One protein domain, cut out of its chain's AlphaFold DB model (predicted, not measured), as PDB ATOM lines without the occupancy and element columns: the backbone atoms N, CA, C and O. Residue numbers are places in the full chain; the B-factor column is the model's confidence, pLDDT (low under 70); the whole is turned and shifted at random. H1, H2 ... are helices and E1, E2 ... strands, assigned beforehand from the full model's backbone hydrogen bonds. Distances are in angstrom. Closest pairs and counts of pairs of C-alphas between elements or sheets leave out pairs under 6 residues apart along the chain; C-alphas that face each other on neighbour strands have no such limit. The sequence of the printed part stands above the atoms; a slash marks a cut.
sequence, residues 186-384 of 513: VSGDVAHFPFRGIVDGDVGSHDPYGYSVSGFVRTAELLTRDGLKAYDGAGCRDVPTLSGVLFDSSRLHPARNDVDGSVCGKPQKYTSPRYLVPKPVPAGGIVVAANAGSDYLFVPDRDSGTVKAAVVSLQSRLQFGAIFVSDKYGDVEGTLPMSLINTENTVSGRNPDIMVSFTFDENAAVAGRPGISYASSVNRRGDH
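AT A GLANCE: This is residues 186 to 384 of the 513 residues of a protein of Betaproteobacteria bacterium (UniProt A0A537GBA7). There is little regular structure; a strongly twisted mixed sheet, E3-E6-E7-E9-E8, has H1 and H2 over one face, with three hairpins outside it. Of 199 residues printed, 76 are in 3 named helices and 11 strands, class mixed, ordered E1-E2-H1-E3-E4-E5-E6-E7-H2-E8-H3-E9-E10-E11. It is compact, radius of gyration of the C-alphas 17.7 A, spanning 52 by 45 by 26 A.

HOW THE PARTS SIT: E6, residues 285 to 291, is parallel to E3, 229 to 231, N 231 to O 286 2.8 A. E9, 354 to 358, is antiparallel to E8, 320 to 325, N 321 to O 357 2.7 A. H1, 219 to 225, and H2, 304 to 315, only just touch, with 3 C-alpha pairs within 8 A. H3, 338 to 341, only grazes the sheet.

IN THESE COORDINATES: Hairpins E1-E2, E4-E5, E6-E7 and E10-E11 cover residues 196 to 206, 256 to 270, 285 to 298 and 360 to 373. C-alpha 196 is at (128.881, 117.100, 111.355), C-alpha 373 at (139.793, 115.187, 123.679).

THE WHOLE: The printed part has no cut; no printed pLDDT is under 70.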
ATOM      1  N   VAL A 186     135.293 112.030 122.284       98.44
ATOM      2  CA  VAL A 186     136.444 111.842 121.395       98.44
ATOM      3  C   VAL A 186     136.281 112.775 120.203       98.44
ATOM      4  O   VAL A 186     135.334 112.631 119.433       98.44
ATOM      5  N   SER A 187     137.177 113.753 120.080       98.00
ATOM      6  CA  SER A 187     137.213 114.697 118.967       98.00
ATOM      7  C   SER A 187     138.587 115.330 118.826       98.00
ATOM      8  O   SER A 187     139.273 115.580 119.813       98.00
ATOM      9  N   GLY A 188     138.964 115.640 117.588       96.56
ATOM     10  CA  GLY A 188     140.039 116.583 117.331       96.56
ATOM     11  C   GLY A 188     139.578 118.029 117.478       96.56
ATOM     12  O   GLY A 188     138.396 118.291 117.712       96.56
ATOM     13  N   ASP A 189     140.521 118.952 117.300       94.00
ATOM     14  CA  ASP A 189     140.263 120.394 117.311       94.00
ATOM     15  C   ASP A 189     139.200 120.755 116.263       94.00
ATOM     16  O   ASP A 189     139.349 120.441 115.078       94.00
ATOM     17  N   VAL A 190     138.134 121.425 116.701       95.38
ATOM     18  CA  VAL A 190     137.001 121.833 115.860       95.38
ATOM     19  C   VAL A 190     137.397 122.826 114.764       95.38
ATOM     20  O   VAL A 190     136.734 122.881 113.728       95.38
ATOM     21  N   ALA A 191     138.503 123.558 114.940       93.94
ATOM     22  CA  ALA A 191     139.078 124.442 113.926       93.94
ATOM     23  C   ALA A 191     139.687 123.679 112.737       93.94
ATOM     24  O   ALA A 191     139.923 124.261 111.679       93.94
ATOM     25  N   HIS A 192     139.925 122.375 112.888       94.50
ATOM     26  CA  HIS A 192     140.474 121.499 111.851       94.50
ATOM     27  C   HIS A 192     139.506 120.381 111.446       94.50
ATOM     28  O   HIS A 192     139.457 119.987 110.280       94.50
ATOM     29  N   PHE A 193     138.722 119.893 112.407       97.06
ATOM     30  CA  PHE A 193     137.764 118.807 112.262       97.06
ATOM     31  C   PHE A 193     136.382 119.276 112.726       97.06
ATOM     32  O   PHE A 193     135.987 119.013 113.865       97.06
ATOM     33  N   PRO A 194     135.639 119.982 111.866       96.69
ATOM     34  CA  PRO A 194     134.340 120.523 112.230       96.69
ATOM     35  C   PRO A 194     133.348 119.405 112.551       96.69
ATOM     36  O   PRO A 194     133.339 118.352 111.904       96.69
ATOM     37  N   PHE A 195     132.452 119.664 113.499       98.06
ATOM     38  CA  PHE A 195     131.332 118.771 113.774       98.06
ATOM     39  C   PHE A 195     130.430 118.601 112.545       98.06
ATOM     40  O   PHE A 195     130.390 119.430 111.626       98.06
ATOM     41  N   ARG A 196     129.724 117.472 112.495       98.19
ATOM     42  CA  ARG A 196     128.881 117.100 111.355       98.19
ATOM     43  C   ARG A 196     127.497 116.680 111.805       98.19
ATOM     44  O   ARG A 196     127.348 115.986 112.814       98.19
ATOM     45  N   GLY A 197     126.496 117.035 111.007       97.94
ATOM     46  CA  GLY A 197     125.185 116.408 111.107       97.94
ATOM     47  C   GLY A 197     125.300 114.911 110.808       97.94
ATOM     48  O   GLY A 197     126.194 114.484 110.076       97.94
ATOM     49  N   ILE A 198     124.394 114.107 111.362       97.75
ATOM     50  CA  ILE A 198     124.258 112.691 111.003       97.75
ATOM     51  C   ILE A 198     122.934 112.532 110.261       97.75
ATOM     52  O   ILE A 198     121.879 112.846 110.812       97.75
ATOM     53  N   VAL A 199     122.988 112.068 109.012       96.69
ATOM     54  CA  VAL A 199     121.827 111.963 108.113       96.69
ATOM     55  C   VAL A 199     121.753 110.540 107.578       96.69
ATOM     56  O   VAL A 199     122.737 110.016 107.062       96.69
ATOM     57  N   ASP A 200     120.605 109.883 107.753       94.88
ATOM     58  CA  ASP A 200     120.377 108.487 107.351       94.88
ATOM     59  C   ASP A 200     121.496 107.526 107.793       94.88
ATOM     60  O   ASP A 200     121.911 106.638 107.045       94.88
ATOM     61  N   GLY A 201     122.024 107.730 109.004       94.81
ATOM     62  CA  GLY A 201     123.097 106.915 109.573       94.81
ATOM     63  C   GLY A 201     124.485 107.140 108.962       94.81
ATOM     64  O   GLY A 201     125.355 106.298 109.174       94.81
ATOM     65  N   ASP A 202     124.710 108.230 108.225       97.00
ATOM     66  CA  ASP A 202     126.014 108.616 107.668       97.00
ATOM     67  C   ASP A 202     126.417 110.047 108.063       97.00
ATOM     68  O   ASP A 202     125.613 110.816 108.596       97.00
ATOM     69  N   VAL A 203     127.678 110.396 107.810       97.31
ATOM     70  CA  VAL A 203     128.221 111.741 108.019       97.31
ATOM     71  C   VAL A 203     127.616 112.712 107.001       97.31
ATOM     72  O   VAL A 203     127.770 112.536 105.796       97.31
ATOM     73  N   GLY A 204     126.937 113.748 107.496       97.00
ATOM     74  CA  GLY A 204     126.343 114.826 106.708       97.00
ATOM     75  C   GLY A 204     127.239 116.064 106.585       97.00
ATOM     76  O   GLY A 204     128.461 115.996 106.710       97.00
ATOM     77  N   SER A 205     126.616 117.219 106.335       96.44
ATOM     78  CA  SER A 205     127.297 118.515 106.213       96.44
ATOM     79  C   SER A 205     127.853 119.028 107.546       96.44
ATOM     80  O   SER A 205     127.552 118.494 108.616       96.44
ATOM     81  N   HIS A 206     128.646 120.105 107.485       96.38
ATOM     82  CA  HIS A 206     129.029 120.874 108.670       96.38
ATOM     83  C   HIS A 206     127.792 121.269 109.477       96.38
ATOM     84  O   HIS A 206     126.852 121.836 108.923       96.38
ATOM     85  N   ASP A 207     127.831 120.977 110.771       96.50
ATOM     86  CA  ASP A 207     126.850 121.429 111.744       96.50
ATOM     87  C   ASP A 207     127.584 121.769 113.052       96.50
ATOM     88  O   ASP A 207     128.113 120.851 113.683       96.50
ATOM     89  N   PRO A 208     127.635 123.045 113.476       94.00
ATOM     90  CA  PRO A 208     128.237 123.452 114.748       94.00
ATOM     91  C   PRO A 208     127.610 122.795 115.987       94.00
ATOM     92  O   PRO A 208     128.240 122.766 117.041       94.00
ATOM     93  N   TYR A 209     126.391 122.262 115.868       94.94
ATOM     94  CA  TYR A 209     125.686 121.524 116.919       94.94
ATOM     95  C   TYR A 209     125.659 120.010 116.662       94.94
ATOM     96  O   TYR A 209     124.948 119.272 117.347       94.94
ATOM     97  N   GLY A 210     126.419 119.554 115.665       97.19
ATOM     98  CA  GLY A 210     126.500 118.163 115.255       97.19
ATOM     99  C   GLY A 210     127.365 117.299 116.173       97.19
ATOM    100  O   GLY A 210     127.592 117.583 117.348       97.19
ATOM    101  N   TYR A 211     127.867 116.207 115.604       98.44
ATOM    102  CA  TYR A 211     128.657 115.200 116.306       98.44
ATOM    103  C   TYR A 211     130.094 115.168 115.806       98.44
ATOM    104  O   TYR A 211     130.383 115.508 114.655       98.44
ATOM    105  N   SER A 212     130.997 114.694 116.668       98.06
ATOM    106  CA  SER A 212     132.385 114.493 116.269       98.06
ATOM    107  C   SER A 212     132.532 113.391 115.214       98.06
ATOM    108  O   SER A 212     131.850 112.353 115.235       98.06
ATOM    109  N   VAL A 213     133.457 113.654 114.296       97.56
ATOM    110  CA  VAL A 213     133.895 112.811 113.177       97.56
ATOM    111  C   VAL A 213     135.428 112.767 113.123       97.56
ATOM    112  O   VAL A 213     136.039 112.740 112.057       97.56
ATOM    113  N   SER A 214     136.072 112.858 114.285       97.56
ATOM    114  CA  SER A 214     137.526 112.898 114.434       97.56
ATOM    115  C   SER A 214     137.931 112.483 115.855       97.56
ATOM    116  O   SER A 214     137.100 112.021 116.632       97.56
ATOM    117  N   GLY A 215     139.212 112.635 116.194       97.06
ATOM    118  CA  GLY A 215     139.722 112.459 117.555       97.06
ATOM    119  C   GLY A 215     140.441 111.142 117.810       97.06
ATOM    120  O   GLY A 215     141.280 111.100 118.705       97.06
ATOM    121  N   PHE A 216     140.207 110.096 117.010       97.50
ATOM    122  CA  PHE A 216     140.992 108.868 117.116       97.50
ATOM    123  C   PHE A 216     142.430 109.102 116.636       97.50
ATOM    124  O   PHE A 216     142.657 109.496 115.491       97.50
ATOM    125  N   VAL A 217     143.402 108.804 117.497       96.69
ATOM    126  CA  VAL A 217     144.836 108.914 117.221       96.69
ATOM    127  C   VAL A 217     145.521 107.584 117.491       96.69
ATOM    128  O   VAL A 217     145.319 106.949 118.523       96.69
ATOM    129  N   ARG A 218     146.404 107.172 116.576       97.25
ATOM    130  CA  ARG A 218     147.282 106.021 116.784       97.25
ATOM    131  C   ARG A 218     148.728 106.474 116.930       97.25
ATOM    132  O   ARG A 218     149.421 106.723 115.947       97.25
ATOM    133  N   THR A 219     149.205 106.552 118.166       98.25
ATOM    134  CA  THR A 219     150.540 107.083 118.483       98.25
ATOM    135  C   THR A 219     151.669 106.296 117.827       98.25
ATOM    136  O   THR A 219     152.568 106.905 117.254       98.25
ATOM    137  N   ALA A 220     151.604 104.958 117.801       98.25
ATOM    138  CA  ALA A 220     152.612 104.140 117.114       98.25
ATOM    139  C   ALA A 220     152.742 104.499 115.622       98.25
ATOM    140  O   ALA A 220     153.841 104.554 115.072       98.25
ATOM    141  N   GLU A 221     151.623 104.816 114.977       97.69
ATOM    142  CA  GLU A 221     151.589 105.232 113.582       97.69
ATOM    143  C   GLU A 221     152.207 106.627 113.383       97.69
ATOM    144  O   GLU A 221     153.028 106.801 112.481       97.69
ATOM    145  N   LEU A 222     151.877 107.600 114.240       97.94
ATOM    146  CA  LEU A 222     152.444 108.954 114.163       97.94
ATOM    147  C   LEU A 222     153.954 108.979 114.449       97.94
ATOM    148  O   LEU A 222     154.694 109.643 113.726       97.94
ATOM    149  N   LEU A 223     154.420 108.220 115.446       98.56
ATOM    150  CA  LEU A 223     155.848 108.064 115.740       98.56
ATOM    151  C   LEU A 223     156.588 107.392 114.571       98.56
ATOM    152  O   LEU A 223     157.686 107.810 114.211       98.56
ATOM    153  N   THR A 224     155.974 106.386 113.938       98.31
ATOM    154  CA  THR A 224     156.568 105.703 112.775       98.31
ATOM    155  C   THR A 224     156.713 106.629 111.573       98.31
ATOM    156  O   THR A 224     157.747 106.610 110.906       98.31
ATOM    157  N   ARG A 225     155.721 107.490 111.316       97.31
ATOM    158  CA  ARG A 225     155.828 108.530 110.278       97.31
ATOM    159  C   ARG A 225     156.938 109.540 110.557       97.31
ATOM    160  O   ARG A 225     157.507 110.087 109.620       97.31
ATOM    161  N   ASP A 226     157.286 109.725 111.825       97.44
ATOM    162  CA  ASP A 226     158.390 110.582 112.254       97.44
ATOM    163  C   ASP A 226     159.753 109.866 112.229       97.44
ATOM    164  O   ASP A 226     160.757 110.431 112.656       97.44
ATOM    165  N   GLY A 227     159.806 108.636 111.703       97.56
ATOM    166  CA  GLY A 227     161.029 107.852 111.534       97.56
ATOM    167  C   GLY A 227     161.414 106.995 112.743       97.56
ATOM    168  O   GLY A 227     162.492 106.401 112.747       97.56
ATOM    169  N   LEU A 228     160.556 106.905 113.765       98.62
ATOM    170  CA  LEU A 228     160.802 106.096 114.962       98.62
ATOM    171  C   LEU A 228     160.277 104.663 114.789       98.62
ATOM    172  O   LEU A 228     159.325 104.404 114.063       98.62
ATOM    173  N   LYS A 229     160.874 103.699 115.493       98.56
ATOM    174  CA  LYS A 229     160.436 102.295 115.460       98.56
ATOM    175  C   LYS A 229     159.363 102.062 116.524       98.56
ATOM    176  O   LYS A 229     159.694 101.610 117.617       98.56
ATOM    177  N   ALA A 230     158.106 102.388 116.234       98.56
ATOM    178  CA  ALA A 230     157.031 102.319 117.222       98.56
ATOM    179  C   ALA A 230     156.010 101.204 116.947       98.56
ATOM    180  O   ALA A 230     155.623 100.953 115.806       98.56
ATOM    181  N   TYR A 231     155.548 100.552 118.016       98.50
ATOM    182  CA  TYR A 231     154.657  99.393 117.979       98.50
ATOM    183  C   TYR A 231     153.580  99.511 119.052       98.50
ATOM    184  O   TYR A 231     153.888  99.933 120.157       98.50
ATOM    185  N   ASP A 232     152.349  99.088 118.777       97.25
ATOM    186  CA  ASP A 232     151.281  99.002 119.791       97.25
ATOM    187  C   ASP A 232     150.749  97.575 119.989       97.25
ATOM    188  O   ASP A 232     149.836  97.332 120.776       97.25
ATOM    189  N   GLY A 233     151.311  96.608 119.258       96.56
ATOM    190  CA  GLY A 233     150.907  95.206 119.314       96.56
ATOM    191  C   GLY A 233     149.574  94.911 118.629       96.56
ATOM    192  O   GLY A 233     149.203  93.742 118.528       96.56
ATOM    193  N   ALA A 234     148.868  95.924 118.123       95.44
ATOM    194  CA  ALA A 234     147.570  95.755 117.498       95.44
ATOM    195  C   ALA A 234     147.682  95.496 115.987       95.44
ATOM    196  O   ALA A 234     148.587  95.966 115.287       95.44
ATOM    197  N   GLY A 235     146.694  94.759 115.473       95.81
ATOM    198  CA  GLY A 235     146.474  94.592 114.038       95.81
ATOM    199  C   GLY A 235     146.064  95.898 113.347       95.81
ATOM    200  O   GLY A 235     146.174  96.993 113.908       95.81
ATOM    201  N   CYS A 236     145.579  95.780 112.114       96.62
ATOM    202  CA  CYS A 236     144.941  96.906 111.439       96.62
ATOM    203  C   CYS A 236     143.727  97.416 112.220       96.62
ATOM    204  O   CYS A 236     143.065  96.665 112.941       96.62
ATOM    205  N   ARG A 237     143.429  98.702 112.048       95.31
ATOM    206  CA  ARG A 237     142.228  99.343 112.584       95.31
ATOM    207  C   ARG A 237     141.374  99.850 111.434       95.31
ATOM    208  O   ARG A 237     141.910 100.419 110.486       95.31
ATOM    209  N   ASP A 238     140.065  99.668 111.551       95.88
ATOM    210  CA  ASP A 238     139.059 100.217 110.643       95.88
ATOM    211  C   ASP A 238     138.224 101.251 111.410       95.88
ATOM    212  O   ASP A 238     137.288 100.916 112.137       95.88
ATOM    213  N   VAL A 239     138.648 102.515 111.332       96.56
ATOM    214  CA  VAL A 239     138.037 103.650 112.046       96.56
ATOM    215  C   VAL A 239     137.663 104.731 111.028       96.56
ATOM    216  O   VAL A 239     138.252 105.800 111.043       96.56
ATOM    217  N   PRO A 240     136.735 104.469 110.096       94.94
ATOM    218  CA  PRO A 240     136.506 105.320 108.925       94.94
ATOM    219  C   PRO A 240     136.082 106.747 109.277       94.94
ATOM    220  O   PRO A 240     136.495 107.690 108.601       94.94
ATOM    221  N   THR A 241     135.254 106.908 110.307       96.75
ATOM    222  CA  THR A 241     134.683 108.206 110.681       96.75
ATOM    223  C   THR A 241     135.549 108.923 111.711       96.75
ATOM    224  O   THR A 241     136.019 110.021 111.446       96.75
ATOM    225  N   LEU A 242     135.831 108.308 112.863       97.50
ATOM    226  CA  LEU A 242     136.512 108.993 113.971       97.50
ATOM    227  C   LEU A 242     138.021 109.209 113.772       97.50
ATOM    228  O   LEU A 242     138.633 109.915 114.566       97.50
ATOM    229  N   SER A 243     138.633 108.682 112.710       95.19
ATOM    230  CA  SER A 243     140.015 109.027 112.353       95.19
ATOM    231  C   SER A 243     140.145 110.367 111.616       95.19
ATOM    232  O   SER A 243     141.251 110.734 111.239       95.19
ATOM    233  N   GLY A 244     139.048 111.093 111.374       96.06
ATOM    234  CA  GLY A 244     139.080 112.472 110.879       96.06
ATOM    235  C   GLY A 244     138.427 112.665 109.513       96.06
ATOM    236  O   GLY A 244     138.916 112.166 108.496       96.06
ATOM    237  N   VAL A 245     137.365 113.468 109.495       96.88
ATOM    238  CA  VAL A 245     136.760 114.066 108.298       96.88
ATOM    239  C   VAL A 245     137.064 115.566 108.298       96.88
ATOM    240  O   VAL A 245     136.756 116.263 109.265       96.88
ATOM    241  N   LEU A 246     137.688 116.057 107.229       96.00
ATOM    242  CA  LEU A 246     138.130 117.446 107.078       96.00
ATOM    243  C   LEU A 246     136.996 118.353 106.582       96.00
ATOM    244  O   LEU A 246     135.928 117.871 106.194       96.00
ATOM    245  N   PHE A 247     137.224 119.674 106.574       94.31
ATOM    246  CA  PHE A 247     136.248 120.684 106.136       94.31
ATOM    247  C   PHE A 247     135.659 120.419 104.749       94.31
ATOM    248  O   PHE A 247     134.442 120.523 104.589       94.31
ATOM    249  N   ASP A 248     136.494 120.019 103.793       94.06
ATOM    250  CA  ASP A 248     136.130 119.681 102.412       94.06
ATOM    251  C   ASP A 248     135.502 118.281 102.259       94.06
ATOM    252  O   ASP A 248     135.245 117.826 101.149       94.06
ATOM    253  N   SER A 249     135.217 117.606 103.377       93.62
ATOM    254  CA  SER A 249     134.686 116.238 103.465       93.62
ATOM    255  C   SER A 249     135.657 115.135 103.035       93.62
ATOM    256  O   SER A 249     135.275 113.962 103.010       93.62
ATOM    257  N   SER A 250     136.920 115.464 102.751       94.88
ATOM    258  CA  SER A 250     137.968 114.458 102.586       94.88
ATOM    259  C   SER A 250     138.287 113.777 103.926       94.88
ATOM    260  O   SER A 250     138.003 114.299 105.008       94.88
ATOM    261  N   ARG A 251     138.842 112.560 103.872       95.38
ATOM    262  CA  ARG A 251     139.190 111.775 105.069       95.38
ATOM    263  C   ARG A 251     140.687 111.862 105.331       95.38
ATOM    264  O   ARG A 251     141.470 111.531 104.443       95.38
ATOM    265  N   LEU A 252     141.067 112.211 106.563       96.25
ATOM    266  CA  LEU A 252     142.467 112.244 107.004       96.25
ATOM    267  C   LEU A 252     143.131 110.869 106.848       96.25
ATOM    268  O   LEU A 252     144.263 110.760 106.383       96.25
ATOM    269  N   HIS A 253     142.392 109.812 107.194       95.06
ATOM    270  CA  HIS A 253     142.766 108.434 106.904       95.06
ATOM    271  C   HIS A 253     141.808 107.847 105.858       95.06
ATOM    272  O   HIS A 253     140.687 107.452 106.195       95.06
ATOM    273  N   PRO A 254     142.219 107.761 104.583       92.62
ATOM    274  CA  PRO A 254     141.429 107.094 103.559       92.62
ATOM    275  C   PRO A 254     141.212 105.616 103.902       92.62
ATOM    276  O   PRO A 254     142.152 104.924 104.301       92.62
ATOM    277  N   ALA A 255     139.991 105.121 103.694       92.31
ATOM    278  CA  ALA A 255     139.697 103.699 103.816       92.31
ATOM    279  C   ALA A 255     140.423 102.911 102.715       92.31
ATOM    280  O   ALA A 255     140.378 103.270 101.537       92.31
ATOM    281  N   ARG A 256     141.085 101.822 103.102       96.12
ATOM    282  CA  ARG A 256     141.821 100.912 102.217       96.12
ATOM    283  C   ARG A 256     141.277  99.500 102.372       96.12
ATOM    284  O   ARG A 256     140.685  99.174 103.398       96.12
ATOM    285  N   ASN A 257     141.476  98.666 101.358       97.06
ATOM    286  CA  ASN A 257     141.077  97.263 101.376       97.06
ATOM    287  C   ASN A 257     142.316  96.385 101.188       97.06
ATOM    288  O   ASN A 257     142.938  96.420 100.130       97.06
ATOM    289  N   ASP A 258     142.672  95.628 102.217       97.12
ATOM    290  CA  ASP A 258     143.743  94.638 102.174       97.12
ATOM    291  C   ASP A 258     143.139  93.312 101.711       97.12
ATOM    292  O   ASP A 258     142.596  92.568 102.520       97.12
ATOM    293  N   VAL A 259     143.118  93.064 100.399       96.81
ATOM    294  CA  VAL A 259     142.392  91.923  99.807       96.81
ATOM    295  C   VAL A 259     143.082  90.590 100.099       96.81
ATOM    296  O   VAL A 259     142.403  89.586 100.300       96.81
ATOM    297  N   ASP A 260     144.414  90.573 100.133       96.25
ATOM    298  CA  ASP A 260     145.222  89.364 100.323       96.25
ATOM    299  C   ASP A 260     145.702  89.170 101.772       96.25
ATOM    300  O   ASP A 260     146.196  88.098 102.125       96.25
ATOM    301  N   GLY A 261     145.517  90.170 102.637       96.31
ATOM    302  CA  GLY A 261     145.939  90.109 104.031       96.31
ATOM    303  C   GLY A 261     147.412  90.465 104.251       96.31
ATOM    304  O   GLY A 261     147.918  90.262 105.359       96.31
ATOM    305  N   SER A 262     148.124  90.971 103.241       96.50
ATOM    306  CA  SER A 262     149.551  91.305 103.330       96.50
ATOM    307  C   SER A 262     149.841  92.405 104.360       96.50
ATOM    308  O   SER A 262     150.858  92.358 105.069       96.50
ATOM    309  N   VAL A 263     148.922  93.361 104.518       96.38
ATOM    310  CA  VAL A 263     149.065  94.493 105.446       96.38
ATOM    311  C   VAL A 263     148.561  94.141 106.840       96.38
ATOM    312  O   VAL A 263     149.200  94.472 107.837       96.38
ATOM    313  N   CYS A 264     147.427  93.460 106.934       96.75
ATOM    314  CA  CYS A 264     146.660  93.288 108.158       96.75
ATOM    315  C   CYS A 264     146.725  91.873 108.738       96.75
ATOM    316  O   CYS A 264     146.231  91.641 109.843       96.75
ATOM    317  N   GLY A 265     147.341  90.930 108.022       95.88
ATOM    318  CA  GLY A 265     147.420  89.510 108.373       95.88
ATOM    319  C   GLY A 265     146.166  88.702 108.028       95.88
ATOM    320  O   GLY A 265     146.153  87.494 108.244       95.88
ATOM    321  N   LYS A 266     145.111  89.354 107.526       95.69
ATOM    322  CA  LYS A 266     143.888  88.738 106.995       95.69
ATOM    323  C   LYS A 266     143.130  89.746 106.122       95.69
ATOM    324  O   LYS A 266     143.229  90.943 106.428       95.69
ATOM    325  N   PRO A 267     142.328  89.287 105.144       97.12
ATOM    326  CA  PRO A 267     141.539  90.176 104.305       97.12
ATOM    327  C   PRO A 267     140.591  91.070 105.112       97.12
ATOM    328  O   PRO A 267     139.776  90.554 105.881       97.12
ATOM    329  N   GLN A 268     140.712  92.396 104.979       96.56
ATOM    330  CA  GLN A 268     139.836  93.369 105.653       96.56
ATOM    331  C   GLN A 268     139.984  94.802 105.116       96.56
ATOM    332  O   GLN A 268     140.991  95.162 104.506       96.56
ATOM    333  N   LYS A 269     139.006  95.656 105.445       96.50
ATOM    334  CA  LYS A 269     139.143  97.113 105.332       96.50
ATOM    335  C   LYS A 269     139.946  97.680 106.501       96.50
ATOM    336  O   LYS A 269     139.907  97.130 107.600       96.50
ATOM    337  N   TYR A 270     140.667  98.772 106.267       96.88
ATOM    338  CA  TYR A 270     141.431  99.458 107.303       96.88
ATOM    339  C   TYR A 270     141.644 100.946 106.992       96.88
ATOM    340  O   TYR A 270     141.716 101.353 105.833       96.88
ATOM    341  N   THR A 271     141.806 101.749 108.041       96.06
ATOM    342  CA  THR A 271     142.282 103.143 107.997       96.06
ATOM    343  C   THR A 271     143.702 103.296 108.547       96.06
ATOM    344  O   THR A 271     144.382 104.277 108.247       96.06
ATOM    345  N   SER A 272     144.182 102.312 109.316       95.50
ATOM    346  CA  SER A 272     145.532 102.276 109.890       95.50
ATOM    347  C   SER A 272     146.122 100.856 109.818       95.50
ATOM    348  O   SER A 272     145.414  99.902 110.165       95.50
ATOM    349  N   PRO A 273     147.378 100.679 109.349       96.31
ATOM    350  CA  PRO A 273     147.999  99.363 109.166       96.31
ATOM    351  C   PRO A 273     148.355  98.701 110.509       96.31
ATOM    352  O   PRO A 273     148.155  99.287 111.565       96.31
ATOM    353  N   ARG A 274     148.871  97.467 110.524       96.56
ATOM    354  CA  ARG A 274     149.286  96.806 111.782       96.56
ATOM    355  C   ARG A 274     150.628  97.331 112.312       96.56
ATOM    356  O   ARG A 274     151.531  97.588 111.523       96.56
ATOM    357  N   TYR A 275     150.784  97.365 113.637       97.38
ATOM    358  CA  TYR A 275     152.025  97.753 114.330       97.38
ATOM    359  C   TYR A 275     152.389  96.714 115.403       97.38
ATOM    360  O   TYR A 275     152.428  96.992 116.602       97.38
ATOM    361  N   LEU A 276     152.615  95.473 114.961       97.50
ATOM    362  CA  LEU A 276     152.923  94.341 115.840       97.50
ATOM    363  C   LEU A 276     154.292  94.506 116.507       97.50
ATOM    364  O   LEU A 276     155.250  94.889 115.845       97.50
ATOM    365  N   VAL A 277     154.394  94.145 117.788       98.00
ATOM    366  CA  VAL A 277     155.661  94.167 118.534       98.00
ATOM    367  C   VAL A 277     156.566  93.017 118.053       98.00
ATOM    368  O   VAL A 277     156.187  91.852 118.230       98.00
ATOM    369  N   PRO A 278     157.751  93.292 117.470       97.12
ATOM    370  CA  PRO A 278     158.687  92.250 117.060       97.12
ATOM    371  C   PRO A 278     159.245  91.482 118.262       97.12
ATOM    372  O   PRO A 278     159.323  92.006 119.375       97.12
ATOM    373  N   LYS A 279     159.660  90.231 118.039       96.00
ATOM    374  CA  LYS A 279     160.318  89.396 119.053       96.00
ATOM    375  C   LYS A 279     161.681  88.920 118.519       96.00
ATOM    376  O   LYS A 279     161.679  88.081 117.621       96.00
ATOM    377  N   PRO A 280     162.815  89.415 119.055       95.94
ATOM    378  CA  PRO A 280     162.930  90.461 120.082       95.94
ATOM    379  C   PRO A 280     162.551  91.856 119.551       95.94
ATOM    380  O   PRO A 280     162.548  92.087 118.341       95.94
ATOM    381  N   VAL A 281     162.253  92.794 120.456       97.56
ATOM    382  CA  VAL A 281     162.071  94.209 120.090       97.56
ATOM    383  C   VAL A 281     163.424  94.759 119.614       97.56
ATOM    384  O   VAL A 281     164.424  94.537 120.300       97.56
ATOM    385  N   PRO A 282     163.502  95.440 118.455       97.62
ATOM    386  CA  PRO A 282     164.766  95.977 117.959       97.62
ATOM    387  C   PRO A 282     165.280  97.124 118.837       97.62
ATOM    388  O   PRO A 282     164.490  97.818 119.473       97.62
ATOM    389  N   ALA A 283     166.592  97.376 118.792       97.94
ATOM    390  CA  ALA A 283     167.200  98.528 119.460       97.94
ATOM    391  C   ALA A 283     166.570  99.858 118.994       97.94
ATOM    392  O   ALA A 283     166.309 100.048 117.790       97.94
ATOM    393  N   GLY A 284     166.320 100.749 119.954       98.12
ATOM    394  CA  GLY A 284     165.551 101.986 119.794       98.12
ATOM    395  C   GLY A 284     164.062 101.760 119.500       98.12
ATOM    396  O   GLY A 284     163.407 102.619 118.910       98.12
ATOM    397  N   GLY A 285     163.529 100.576 119.812       98.50
ATOM    398  CA  GLY A 285     162.113 100.257 119.664       98.50
ATOM    399  C   GLY A 285     161.262 100.898 120.760       98.50
ATOM    400  O   GLY A 285     161.631 100.874 121.930       98.50
ATOM    401  N   ILE A 286     160.099 101.424 120.384       98.81
ATOM    402  CA  ILE A 286     159.113 102.023 121.287       98.81
ATOM    403  C   ILE A 286     157.866 101.141 121.285       98.81
ATOM    404  O   ILE A 286     157.274 100.896 120.235       98.81
ATOM    405  N   VAL A 287     157.444 100.674 122.455       98.50
ATOM    406  CA  VAL A 287     156.180  99.962 122.647       98.50
ATOM    407  C   VAL A 287     155.182 100.917 123.288       98.50
ATOM    408  O   VAL A 287     155.373 101.365 124.414       98.50
ATOM    409  N   VAL A 288     154.120 101.232 122.560       98.44
ATOM    410  CA  VAL A 288     153.016 102.086 122.987       98.44
ATOM    411  C   VAL A 288     151.926 101.210 123.597       98.44
ATOM    412  O   VAL A 288     151.306 100.401 122.908       98.44
ATOM    413  N   ALA A 289     151.657 101.392 124.882       96.94
ATOM    414  CA  ALA A 289     150.437 100.919 125.513       96.94
ATOM    415  C   ALA A 289     149.378 102.019 125.391       96.94
ATOM    416  O   ALA A 289     149.379 102.993 126.146       96.94
ATOM    417  N   ALA A 290     148.510 101.863 124.391       94.50
ATOM    418  CA  ALA A 290     147.425 102.796 124.128       94.50
ATOM    419  C   ALA A 290     146.411 102.791 125.286       94.50
ATOM    420  O   ALA A 290     145.897 101.724 125.630       94.50
ATOM    421  N   ASN A 291     146.119 103.954 125.872       93.88
ATOM    422  CA  ASN A 291     145.315 104.063 127.095       93.88
ATOM    423  C   ASN A 291     144.273 105.200 127.020       93.88
ATOM    424  O   ASN A 291     144.096 105.970 127.964       93.88
ATOM    425  N   ALA A 292     143.555 105.269 125.896       93.62
ATOM    426  CA  ALA A 292     142.464 106.217 125.677       93.62
ATOM    427  C   ALA A 292     142.927 107.684 125.657       93.62
ATOM    428  O   ALA A 292     143.601 108.073 124.710       93.62
ATOM    429  N   GLY A 293     142.560 108.510 126.641       96.12
ATOM    430  CA  GLY A 293     142.923 109.931 126.726       96.12
ATOM    431  C   GLY A 293     144.401 110.191 127.059       96.12
ATOM    432  O   GLY A 293     144.846 111.342 127.042       96.12
ATOM    433  N   SER A 294     145.186 109.141 127.292       97.00
ATOM    434  CA  SER A 294     146.645 109.186 127.390       97.00
ATOM    435  C   SER A 294     147.279 107.920 126.816       97.00
ATOM    436  O   SER A 294     146.619 106.897 126.676       97.00
ATOM    437  N   ASP A 295     148.572 107.973 126.508       98.00
ATOM    438  CA  ASP A 295     149.357 106.810 126.094       98.00
ATOM    439  C   ASP A 295     150.611 106.655 126.953       98.00
ATOM    440  O   ASP A 295     151.230 107.632 127.389       98.00
ATOM    441  N   TYR A 296     151.005 105.399 127.167       97.88
ATOM    442  CA  TYR A 296     152.220 105.033 127.887       97.88
ATOM    443  C   TYR A 296     153.228 104.437 126.910       97.88
ATOM    444  O   TYR A 296     152.899 103.524 126.154       97.88
ATOM    445  N   LEU A 297     154.459 104.940 126.902       98.50
ATOM    446  CA  LEU A 297     155.499 104.498 125.979       98.50
ATOM    447  C   LEU A 297     156.630 103.835 126.764       98.50
ATOM    448  O   LEU A 297     157.139 104.394 127.732       98.50
ATOM    449  N   PHE A 298     157.040 102.659 126.302       98.00
ATOM    450  CA  PHE A 298     158.146 101.877 126.841       98.00
ATOM    451  C   PHE A 298     159.253 101.768 125.790       98.00
ATOM    452  O   PHE A 298     158.985 101.440 124.636       98.00
ATOM    453  N   VAL A 299     160.497 101.990 126.192       97.81
ATOM    454  CA  VAL A 299     161.727 101.839 125.411       97.81
ATOM    455  C   VAL A 299     162.510 100.681 126.043       97.81
ATOM    456  O   VAL A 299     163.209 100.881 127.038       97.81
ATOM    457  N   PRO A 300     162.365  99.434 125.546       95.94
ATOM    458  CA  PRO A 300     162.830  98.247 126.271       95.94
ATOM    459  C   PRO A 300     164.338  98.192 126.545       95.94
ATOM    460  O   PRO A 300     164.743  97.670 127.582       95.94
ATOM    461  N   ASP A 301     165.163  98.740 125.648       96.06
ATOM    462  CA  ASP A 301     166.618  98.865 125.825       96.06
ATOM    463  C   ASP A 301     167.029 100.108 126.636       96.06
ATOM    464  O   ASP A 301     168.204 100.273 126.963       96.06
ATOM    465  N   ARG A 302     166.051 100.936 127.025       95.44
ATOM    466  CA  ARG A 302     166.182 102.150 127.841       95.44
ATOM    467  C   ARG A 302     167.072 103.226 127.223       95.44
ATOM    468  O   ARG A 302     167.581 104.071 127.959       95.44
ATOM    469  N   ASP A 303     167.234 103.229 125.903       98.00
ATOM    470  CA  ASP A 303     168.049 104.224 125.214       98.00
ATOM    471  C   ASP A 303     167.506 105.655 125.412       98.00
ATOM    472  O   ASP A 303     166.426 106.021 124.937       98.00
ATOM    473  N   SER A 304     168.278 106.497 126.107       98.12
ATOM    474  CA  SER A 304     167.902 107.887 126.404       98.12
ATOM    475  C   SER A 304     167.758 108.745 125.144       98.12
ATOM    476  O   SER A 304     167.003 109.720 125.152       98.12
ATOM    477  N   GLY A 305     168.472 108.413 124.061       98.50
ATOM    478  CA  GLY A 305     168.337 109.095 122.771       98.50
ATOM    479  C   GLY A 305     166.951 108.880 122.165       98.50
ATOM    480  O   GLY A 305     166.292 109.838 121.764       98.50
ATOM    481  N   THR A 306     166.476 107.638 122.189       98.81
ATOM    482  CA  THR A 306     165.152 107.219 121.721       98.81
ATOM    483  C   THR A 306     164.040 107.875 122.534       98.81
ATOM    484  O   THR A 306     163.098 108.406 121.947       98.81
ATOM    485  N   VAL A 307     164.171 107.932 123.865       98.81
ATOM    486  CA  VAL A 307     163.213 108.645 124.732       98.81
ATOM    487  C   VAL A 307     163.126 110.124 124.352       98.81
ATOM    488  O   VAL A 307     162.033 110.638 124.117       98.81
ATOM    489  N   LYS A 308     164.266 110.812 124.214       98.69
ATOM    490  CA  LYS A 308     164.295 112.232 123.820       98.69
ATOM    491  C   LYS A 308     163.719 112.457 122.418       98.69
ATOM    492  O   LYS A 308     162.983 113.419 122.214       98.69
ATOM    493  N   ALA A 309     164.010 111.570 121.467       98.75
ATOM    494  CA  ALA A 309     163.470 111.650 120.111       98.75
ATOM    495  C   ALA A 309     161.943 111.455 120.086       98.75
ATOM    496  O   ALA A 309     161.239 112.207 119.411       98.75
ATOM    497  N   ALA A 310     161.423 110.505 120.870       98.88
ATOM    498  CA  ALA A 310     159.989 110.304 121.042       98.88
ATOM    499  C   ALA A 310     159.318 111.538 121.660       98.88
ATOM    500  O   ALA A 310     158.325 112.018 121.121       98.88
ATOM    501  N   VAL A 311     159.896 112.114 122.723       98.88
ATOM    502  CA  VAL A 311     159.396 113.356 123.336       98.88
ATOM    503  C   VAL A 311     159.320 114.489 122.311       98.88
ATOM    504  O   VAL A 311     158.273 115.119 122.194       98.88
ATOM    505  N   VAL A 312     160.366 114.720 121.510       98.69
ATOM    506  CA  VAL A 312     160.355 115.780 120.483       98.69
ATOM    507  C   VAL A 312     159.285 115.532 119.411       98.69
ATOM    508  O   VAL A 312     158.611 116.478 118.994       98.69
ATOM    509  N   SER A 313     159.086 114.281 118.980       98.69
ATOM    510  CA  SER A 313     158.019 113.920 118.034       98.69
ATOM    511  C   SER A 313     156.627 114.236 118.598       98.69
ATOM    512  O   SER A 313     155.819 114.862 117.908       98.69
ATOM    513  N   LEU A 314     156.375 113.895 119.868       98.75
ATOM    514  CA  LEU A 314     155.116 114.196 120.560       98.75
ATOM    515  C   LEU A 314     154.906 115.711 120.734       98.75
ATOM    516  O   LEU A 314     153.847 116.231 120.391       98.75
ATOM    517  N   GLN A 315     155.927 116.445 121.192       98.69
ATOM    518  CA  GLN A 315     155.877 117.907 121.370       98.69
ATOM    519  C   GLN A 315     155.546 118.640 120.061       98.69
ATOM    520  O   GLN A 315     154.806 119.629 120.064       98.69
ATOM    521  N   SER A 316     156.044 118.113 118.939       98.19
ATOM    522  CA  SER A 316     155.860 118.661 117.590       98.19
ATOM    523  C   SER A 316     154.482 118.375 116.979       98.19
ATOM    524  O   SER A 316     154.281 118.665 115.805       98.19
ATOM    525  N   ARG A 317     153.534 117.779 117.708       97.62
ATOM    526  CA  ARG A 317     152.222 117.372 117.182       97.62
ATOM    527  C   ARG A 317     151.099 117.893 118.077       97.62
ATOM    528  O   ARG A 317     151.089 117.636 119.278       97.62
ATOM    529  N   LEU A 318     150.138 118.611 117.492       96.75
ATOM    530  CA  LEU A 318     149.040 119.254 118.233       96.75
ATOM    531  C   LEU A 318     148.074 118.263 118.900       96.75
ATOM    532  O   LEU A 318     147.379 118.628 119.846       96.75
ATOM    533  N   GLN A 319     148.063 117.004 118.460       97.56
ATOM    534  CA  GLN A 319     147.272 115.940 119.077       97.56
ATOM    535  C   GLN A 319     147.683 115.663 120.532       97.56
ATOM    536  O   GLN A 319     146.843 115.249 121.327       97.56
ATOM    537  N   PHE A 320     148.952 115.884 120.891       98.38
ATOM    538  CA  PHE A 320     149.483 115.549 122.212       98.38
ATOM    539  C   PHE A 320     149.516 116.767 123.144       98.38
ATOM    540  O   PHE A 320     150.003 117.845 122.785       98.38
ATOM    541  N   GLY A 321     148.994 116.568 124.350       98.00
ATOM    542  CA  GLY A 321     148.983 117.503 125.465       98.00
ATOM    543  C   GLY A 321     150.179 117.272 126.387       98.00
ATOM    544  O   GLY A 321     151.279 117.017 125.913       98.00
ATOM    545  N   ALA A 322     149.969 117.372 127.702       98.38
ATOM    546  CA  ALA A 322     151.034 117.279 128.704       98.38
ATOM    547  C   ALA A 322     151.856 115.977 128.612       98.38
ATOM    548  O   ALA A 322     151.297 114.893 128.451       98.38
ATOM    549  N   ILE A 323     153.181 116.090 128.768       98.81
ATOM    550  CA  ILE A 323     154.132 114.969 128.708       98.81
ATOM    551  C   ILE A 323     154.881 114.864 130.036       98.81
ATOM    552  O   ILE A 323     155.491 115.836 130.496       98.81
ATOM    553  N   PHE A 324     154.875 113.658 130.595       98.62
ATOM    554  CA  PHE A 324     155.633 113.277 131.774       98.62
ATOM    555  C   PHE A 324     156.663 112.207 131.417       98.62
ATOM    556  O   PHE A 324     156.367 111.289 130.653       98.62
ATOM    557  N   VAL A 325     157.871 112.322 131.959       98.56
ATOM    558  CA  VAL A 325     158.978 111.390 131.693       98.56
ATOM    559  C   VAL A 325     159.416 110.743 132.997       98.56
ATOM    560  O   VAL A 325     159.393 111.387 134.048       98.56
ATOM    561  N   SER A 326     159.792 109.464 132.934       97.19
ATOM    562  CA  SER A 326     160.308 108.759 134.104       97.19
ATOM    563  C   SER A 326     161.532 109.471 134.681       97.19
ATOM    564  O   SER A 326     162.459 109.840 133.953       97.19
ATOM    565  N   ASP A 327     161.561 109.598 136.005       95.88
ATOM    566  CA  ASP A 327     162.574 110.331 136.766       95.88
ATOM    567  C   ASP A 327     164.007 109.838 136.481       95.88
ATOM    568  O   ASP A 327     164.974 110.593 136.592       95.88
ATOM    569  N   LYS A 328     164.167 108.582 136.041       94.50
ATOM    570  CA  LYS A 328     165.473 107.987 135.707       94.50
ATOM    571  C   LYS A 328     166.192 108.657 134.530       94.50
ATOM    572  O   LYS A 328     167.392 108.448 134.368       94.50
ATOM    573  N   TYR A 329     165.478 109.416 133.697       96.88
ATOM    574  CA  TYR A 329     166.064 110.141 132.565       96.88
ATOM    575  C   TYR A 329     166.523 111.560 132.923       96.88
ATOM    576  O   TYR A 329     167.109 112.232 132.070       96.88
ATOM    577  N   GLY A 330     166.309 111.991 134.171       95.62
ATOM    578  CA  GLY A 330     166.585 113.353 134.615       95.62
ATOM    579  C   GLY A 330     165.746 114.383 133.859       95.62
ATOM    580  O   GLY A 330     164.666 114.083 133.351       95.62
ATOM    581  N   ASP A 331     166.265 115.604 133.765       95.38
ATOM    582  CA  ASP A 331     165.555 116.698 133.112       95.38
ATOM    583  C   ASP A 331     165.520 116.512 131.586       95.38
ATOM    584  O   ASP A 331     166.539 116.589 130.890       95.38
ATOM    585  N   VAL A 332     164.315 116.309 131.049       98.38
ATOM    586  CA  VAL A 332     164.030 116.340 129.610       98.38
ATOM    587  C   VAL A 332     163.255 117.619 129.292       98.38
ATOM    588  O   VAL A 332     162.182 117.862 129.846       98.38
ATOM    589  N   GLU A 333     163.808 118.455 128.408       98.31
ATOM    590  CA  GLU A 333     163.249 119.772 128.067       98.31
ATOM    591  C   GLU A 333     161.764 119.713 127.701       98.31
ATOM    592  O   GLU A 333     161.339 118.886 126.891       98.31
ATOM    593  N   GLY A 334     160.973 120.631 128.257       98.44
ATOM    594  CA  GLY A 334     159.544 120.685 127.966       98.44
ATOM    595  C   GLY A 334     158.717 119.614 128.671       98.44
ATOM    596  O   GLY A 334     157.560 119.470 128.318       98.44
ATOM    597  N   THR A 335     159.246 118.845 129.625       98.75
ATOM    598  CA  THR A 335     158.483 117.786 130.318       98.75
ATOM    599  C   THR A 335     158.509 117.950 131.838       98.75
ATOM    600  O   THR A 335     159.312 118.715 132.374       98.75
ATOM    601  N   LEU A 336     157.605 117.259 132.535       98.56
ATOM    602  CA  LEU A 336     157.607 117.142 133.999       98.56
ATOM    603  C   LEU A 336     157.927 115.695 134.422       98.56
ATOM    604  O   LEU A 336     157.644 114.768 133.662       98.56
ATOM    605  N   PRO A 337     158.490 115.458 135.618       97.56
ATOM    606  CA  PRO A 337     158.769 114.102 136.081       97.56
ATOM    607  C   PRO A 337     157.483 113.352 136.457       97.56
ATOM    608  O   PRO A 337     156.538 113.934 137.000       97.56
ATOM    609  N   MET A 338     157.449 112.044 136.208       96.25
ATOM    610  CA  MET A 338     156.317 111.170 136.542       96.25
ATOM    611  C   MET A 338     156.059 111.051 138.052       96.25
ATOM    612  O   MET A 338     154.909 110.854 138.469       96.25
ATOM    613  N   SER A 339     157.088 111.216 138.889       94.06
ATOM    614  CA  SER A 339     156.943 111.274 140.348       94.06
ATOM    615  C   SER A 339     156.006 112.391 140.814       94.06
ATOM    616  O   SER A 339     155.283 112.213 141.794       94.06
ATOM    617  N   LEU A 340     155.925 113.503 140.073       94.12
ATOM    618  CA  LEU A 340     155.077 114.647 140.413       94.12
ATOM    619  C   LEU A 340     153.578 114.320 140.364       94.12
ATOM    620  O   LEU A 340     152.775 114.962 141.038       94.12
ATOM    621  N   ILE A 341     153.209 113.297 139.592       92.50
ATOM    622  CA  ILE A 341     151.841 112.778 139.473       92.50
ATOM    623  C   ILE A 341     151.702 111.373 140.082       92.50
ATOM    624  O   ILE A 341     150.731 110.671 139.816       92.50
ATOM    625  N   ASN A 342     152.653 110.959 140.929       90.75
ATOM    626  CA  ASN A 342     152.654 109.678 141.645       90.75
ATOM    627  C   ASN A 342     152.533 108.436 140.740       90.75
ATOM    628  O   ASN A 342     151.920 107.441 141.136       90.75
ATOM    629  N   THR A 343     153.114 108.487 139.536       90.88
ATOM    630  CA  THR A 343     153.047 107.378 138.561       90.88
ATOM    631  C   THR A 343     154.337 106.565 138.441       90.88
ATOM    632  O   THR A 343     154.371 105.575 137.714       90.88
ATOM    633  N   GLU A 344     155.367 106.905 139.219       91.25
ATOM    634  CA  GLU A 344     156.531 106.041 139.426       91.25
ATOM    635  C   GLU A 344     156.166 104.867 140.354       91.25
ATOM    636  O   GLU A 344     155.850 105.039 141.534       91.25
ATOM    637  N   ASN A 345     156.192 103.647 139.819       82.19
ATOM    638  CA  ASN A 345     156.003 102.404 140.562       82.19
ATOM    639  C   ASN A 345     157.338 101.897 141.122       82.19
ATOM    640  O   ASN A 345     158.372 101.948 140.456       82.19
ATOM    641  N   THR A 346     157.303 101.322 142.320       80.25
ATOM    642  CA  THR A 346     158.460 100.662 142.941       80.25
ATOM    643  C   THR A 346     158.753  99.283 142.338       80.25
ATOM    644  O   THR A 346     159.843  98.742 142.520       80.25
ATOM    645  N   VAL A 347     157.801  98.698 141.602       83.19
ATOM    646  CA  VAL A 347     157.967  97.424 140.901       83.19
ATOM    647  C   VAL A 347     158.701  97.645 139.578       83.19
ATOM    648  O   VAL A 347     158.147  98.183 138.617       83.19
ATOM    649  N   SER A 348     159.946  97.168 139.522       78.88
ATOM    650  CA  SER A 348     160.796  97.235 138.329       78.88
ATOM    651  C   SER A 348     160.100  96.669 137.084       78.88
ATOM    652  O   SER A 348     159.465  95.615 137.129       78.88
ATOM    653  N   GLY A 349     160.233  97.379 135.960       78.31
ATOM    654  CA  GLY A 349     159.718  96.959 134.654       78.31
ATOM    655  C   GLY A 349     158.237  97.248 134.397       78.31
ATOM    656  O   GLY A 349     157.750  96.896 133.327       78.31
ATOM    657  N   ARG A 350     157.515  97.880 135.335       86.06
ATOM    658  CA  ARG A 350     156.114  98.294 135.130       86.06
ATOM    659  C   ARG A 350     155.935  99.772 134.779       86.06
ATOM    660  O   ARG A 350     154.865 100.126 134.293       86.06
ATOM    661  N   ASN A 351     156.949 100.608 135.006       91.12
ATOM    662  CA  ASN A 351     156.881 102.032 134.665       91.12
ATOM    663  C   ASN A 351     157.092 102.228 133.170       91.12
ATOM    664  O   ASN A 351     158.068 101.681 132.641       91.12
ATOM    665  N   PRO A 352     156.226 103.003 132.496       96.00
ATOM    666  CA  PRO A 352     156.579 103.532 131.196       96.00
ATOM    667  C   PRO A 352     157.728 104.531 131.326       96.00
ATOM    668  O   PRO A 352     158.002 105.073 132.395       96.00
ATOM    669  N   ASP A 353     158.398 104.770 130.210       97.81
ATOM    670  CA  ASP A 353     159.456 105.767 130.098       97.81
ATOM    671  C   ASP A 353     158.879 107.160 129.836       97.81
ATOM    672  O   ASP A 353     159.449 108.161 130.272       97.81
ATOM    673  N   ILE A 354     157.737 107.215 129.142       98.69
ATOM    674  CA  ILE A 354     156.995 108.440 128.835       98.69
ATOM    675  C   ILE A 354     155.501 108.176 129.047       98.69
ATOM    676  O   ILE A 354     154.967 107.169 128.582       98.69
ATOM    677  N   MET A 355     154.820 109.114 129.693       98.31
ATOM    678  CA  MET A 355     153.366 109.207 129.746       98.31
ATOM    679  C   MET A 355     152.940 110.497 129.050       98.31
ATOM    680  O   MET A 355     153.434 111.574 129.379       98.31
ATOM    681  N   VAL A 356     152.034 110.402 128.083       98.56
ATOM    682  CA  VAL A 356     151.555 111.561 127.322       98.56
ATOM    683  C   VAL A 356     150.037 111.632 127.361       98.56
ATOM    684  O   VAL A 356     149.360 110.671 127.016       98.56
ATOM    685  N   SER A 357     149.498 112.773 127.785       97.81
ATOM    686  CA  SER A 357     148.080 113.099 127.628       97.81
ATOM    687  C   SER A 357     147.796 113.487 126.186       97.81
ATOM    688  O   SER A 357     148.626 114.125 125.541       97.81
ATOM    689  N   PHE A 358     146.590 113.228 125.704       98.19
ATOM    690  CA  PHE A 358     146.079 113.901 124.518       98.19
ATOM    691  C   PHE A 358     145.640 115.339 124.829       98.19
ATOM    692  O   PHE A 358     145.359 115.683 125.983       98.19
ATOM    693  N   THR A 359     145.650 116.191 123.800       97.75
ATOM    694  CA  THR A 359     145.112 117.556 123.862       97.75
ATOM    695  C   THR A 359     143.593 117.502 123.989       97.75
ATOM    696  O   THR A 359     142.938 116.687 123.337       97.75
ATOM    697  N   PHE A 360     143.046 118.410 124.791       97.56
ATOM    698  CA  PHE A 360     141.622 118.535 125.062       97.56
ATOM    699  C   PHE A 360     141.169 119.993 124.948       97.56
ATOM    700  O   PHE A 360     141.982 120.911 125.069       97.56
ATOM    701  N   ASP A 361     139.867 120.190 124.766       97.19
ATOM    702  CA  ASP A 361     139.190 121.478 124.924       97.19
ATOM    703  C   ASP A 361     137.954 121.284 125.807       97.19
ATOM    704  O   ASP A 361     137.035 120.534 125.487       97.19
ATOM    705  N   GLU A 362     137.960 121.955 126.953       95.00
ATOM    706  CA  GLU A 362     136.913 121.885 127.973       95.00
ATOM    707  C   GLU A 362     135.663 122.705 127.626       95.00
ATOM    708  O   GLU A 362     134.625 122.528 128.259       95.00
ATOM    709  N   ASN A 363     135.741 123.578 126.619       95.06
ATOM    710  CA  ASN A 363     134.661 124.495 126.255       95.06
ATOM    711  C   ASN A 363     133.856 124.011 125.048       95.06
ATOM    712  O   ASN A 363     132.660 124.297 124.958       95.06
ATOM    713  N   ALA A 364     134.479 123.268 124.130       96.44
ATOM    714  CA  ALA A 364     133.762 122.630 123.037       96.44
ATOM    715  C   ALA A 364     132.750 121.614 123.585       96.44
ATOM    716  O   ALA A 364     133.055 120.838 124.492       96.44
ATOM    717  N   ALA A 365     131.543 121.613 123.022       96.31
ATOM    718  CA  ALA A 365     130.454 120.768 123.485       96.31
ATOM    719  C   ALA A 365     129.852 119.948 122.347       96.31
ATOM    720  O   ALA A 365     129.584 120.466 121.266       96.31
ATOM    721  N   VAL A 366     129.581 118.674 122.627       97.81
ATOM    722  CA  VAL A 366     128.875 117.755 121.726       97.81
ATOM    723  C   VAL A 366     127.661 117.218 122.467       97.81
ATOM    724  O   VAL A 366     127.752 116.872 123.644       97.81
ATOM    725  N   ALA A 367     126.499 117.196 121.807       95.88
ATOM    726  CA  ALA A 367     125.235 116.766 122.417       95.88
ATOM    727  C   ALA A 367     124.942 117.446 123.778       95.88
ATOM    728  O   ALA A 367     124.451 116.822 124.718       95.88
ATOM    729  N   GLY A 368     125.287 118.733 123.903       93.50
ATOM    730  CA  GLY A 368     125.080 119.520 125.123       93.50
ATOM    731  C   GLY A 368     126.028 119.198 126.286       93.50
ATOM    732  O   GLY A 368     125.838 119.742 127.374       93.50
ATOM    733  N   ARG A 369     127.041 118.340 126.096       95.56
ATOM    734  CA  ARG A 369     128.077 118.066 127.103       95.56
ATOM    735  C   ARG A 369     129.409 118.711 126.712       95.56
ATOM    736  O   ARG A 369     129.889 118.430 125.614       95.56
ATOM    737  N   PRO A 370     129.992 119.563 127.579       95.75
ATOM    738  CA  PRO A 370     131.299 120.162 127.338       95.75
ATOM    739  C   PRO A 370     132.420 119.135 127.517       95.75
ATOM    740  O   PRO A 370     132.278 118.176 128.279       95.75
ATOM    741  N   GLY A 371     133.545 119.381 126.854       96.94
ATOM    742  CA  GLY A 371     134.740 118.557 126.927       96.94
ATOM    743  C   GLY A 371     134.909 117.660 125.711       96.94
ATOM    744  O   GLY A 371     134.164 116.695 125.506       96.94
ATOM    745  N   ILE A 372     135.949 117.954 124.940       97.88
ATOM    746  CA  ILE A 372     136.467 117.086 123.890       97.88
ATOM    747  C   ILE A 372     137.936 116.745 124.139       97.88
ATOM    748  O   ILE A 372     138.673 117.550 124.700       97.88
ATOM    749  N   SER A 373     138.380 115.578 123.680       97.88
ATOM    750  CA  SER A 373     139.793 115.187 123.679       97.88
ATOM    751  C   SER A 373     140.088 114.272 122.501       97.88
ATOM    752  O   SER A 373     139.236 113.471 122.107       97.88
ATOM    753  N   TYR A 374     141.314 114.319 121.979       98.19
ATOM    754  CA  TYR A 374     141.802 113.183 121.199       98.19
ATOM    755  C   TYR A 374     141.882 111.945 122.110       98.19
ATOM    756  O   TYR A 374     142.008 112.062 123.335       98.19
ATOM    757  N   ALA A 375     141.803 110.759 121.519       97.25
ATOM    758  CA  ALA A 375     141.937 109.501 122.239       97.25
ATOM    759  C   ALA A 375     142.533 108.406 121.351       97.25
ATOM    760  O   ALA A 375     142.404 108.430 120.125       97.25
ATOM    761  N   SER A 376     143.168 107.422 121.978       94.75
ATOM    762  CA  SER A 376     143.753 106.256 121.322       94.75
ATOM    763  C   SER A 376     142.914 104.983 121.530       94.75
ATOM    764  O   SER A 376     141.699 105.018 121.701       94.75
ATOM    765  N   SER A 377     143.571 103.821 121.505       83.12
ATOM    766  CA  SER A 377     143.023 102.486 121.763       83.12
ATOM    767  C   SER A 377     142.100 101.942 120.667       83.12
ATOM    768  O   SER A 377     142.519 101.069 119.895       83.12
ATOM    769  N   VAL A 378     140.853 102.414 120.578       85.88
ATOM    770  CA  VAL A 378     139.809 101.824 119.719       85.88
ATOM    771  C   VAL A 378     138.762 102.853 119.258       85.88
ATOM    772  O   VAL A 378     138.716 103.977 119.735       85.88
ATOM    773  N   ASN A 379     137.903 102.457 118.312       92.94
ATOM    774  CA  ASN A 379     136.828 103.284 117.746       92.94
ATOM    775  C   ASN A 379     135.715 103.561 118.782       92.94
ATOM    776  O   ASN A 379     134.814 102.733 118.954       92.94
ATOM    777  N   ARG A 380     135.793 104.707 119.471       95.44
ATOM    778  CA  ARG A 380     134.879 105.145 120.539       95.44
ATOM    779  C   ARG A 380     134.508 106.615 120.380       95.44
ATOM    780  O   ARG A 380     135.352 107.418 120.006       95.44
ATOM    781  N   ARG A 381     133.254 106.969 120.679       97.69
ATOM    782  CA  ARG A 381     132.759 108.358 120.620       97.69
ATOM    783  C   ARG A 381     132.998 109.142 121.904       97.69
ATOM    784  O   ARG A 381     133.002 110.367 121.868       97.69
ATOM    785  N   GLY A 382     133.178 108.451 123.020       97.56
ATOM    786  CA  GLY A 382     133.585 109.028 124.292       97.56
ATOM    787  C   GLY A 382     134.758 108.248 124.857       97.56
ATOM    788  O   GLY A 382     134.854 107.036 124.674       97.56
ATOM    789  N   ASP A 383     135.657 108.930 125.539       96.44
ATOM    790  CA  ASP A 383     136.718 108.256 126.269       96.44
ATOM    791  C   ASP A 383     137.154 109.101 127.463       96.44
ATOM    792  O   ASP A 383     136.597 110.170 127.727       96.44
ATOM    793  N   HIS A 384     138.104 108.581 128.221       96.31
ATOM    794  CA  HIS A 384     138.600 109.203 129.438       96.31
ATOM    795  C   HIS A 384     140.099 108.933 129.609       96.31
ATOM    796  O   HIS A 384     140.730 108.272 128.785       96.31
TER     797      HIS A 384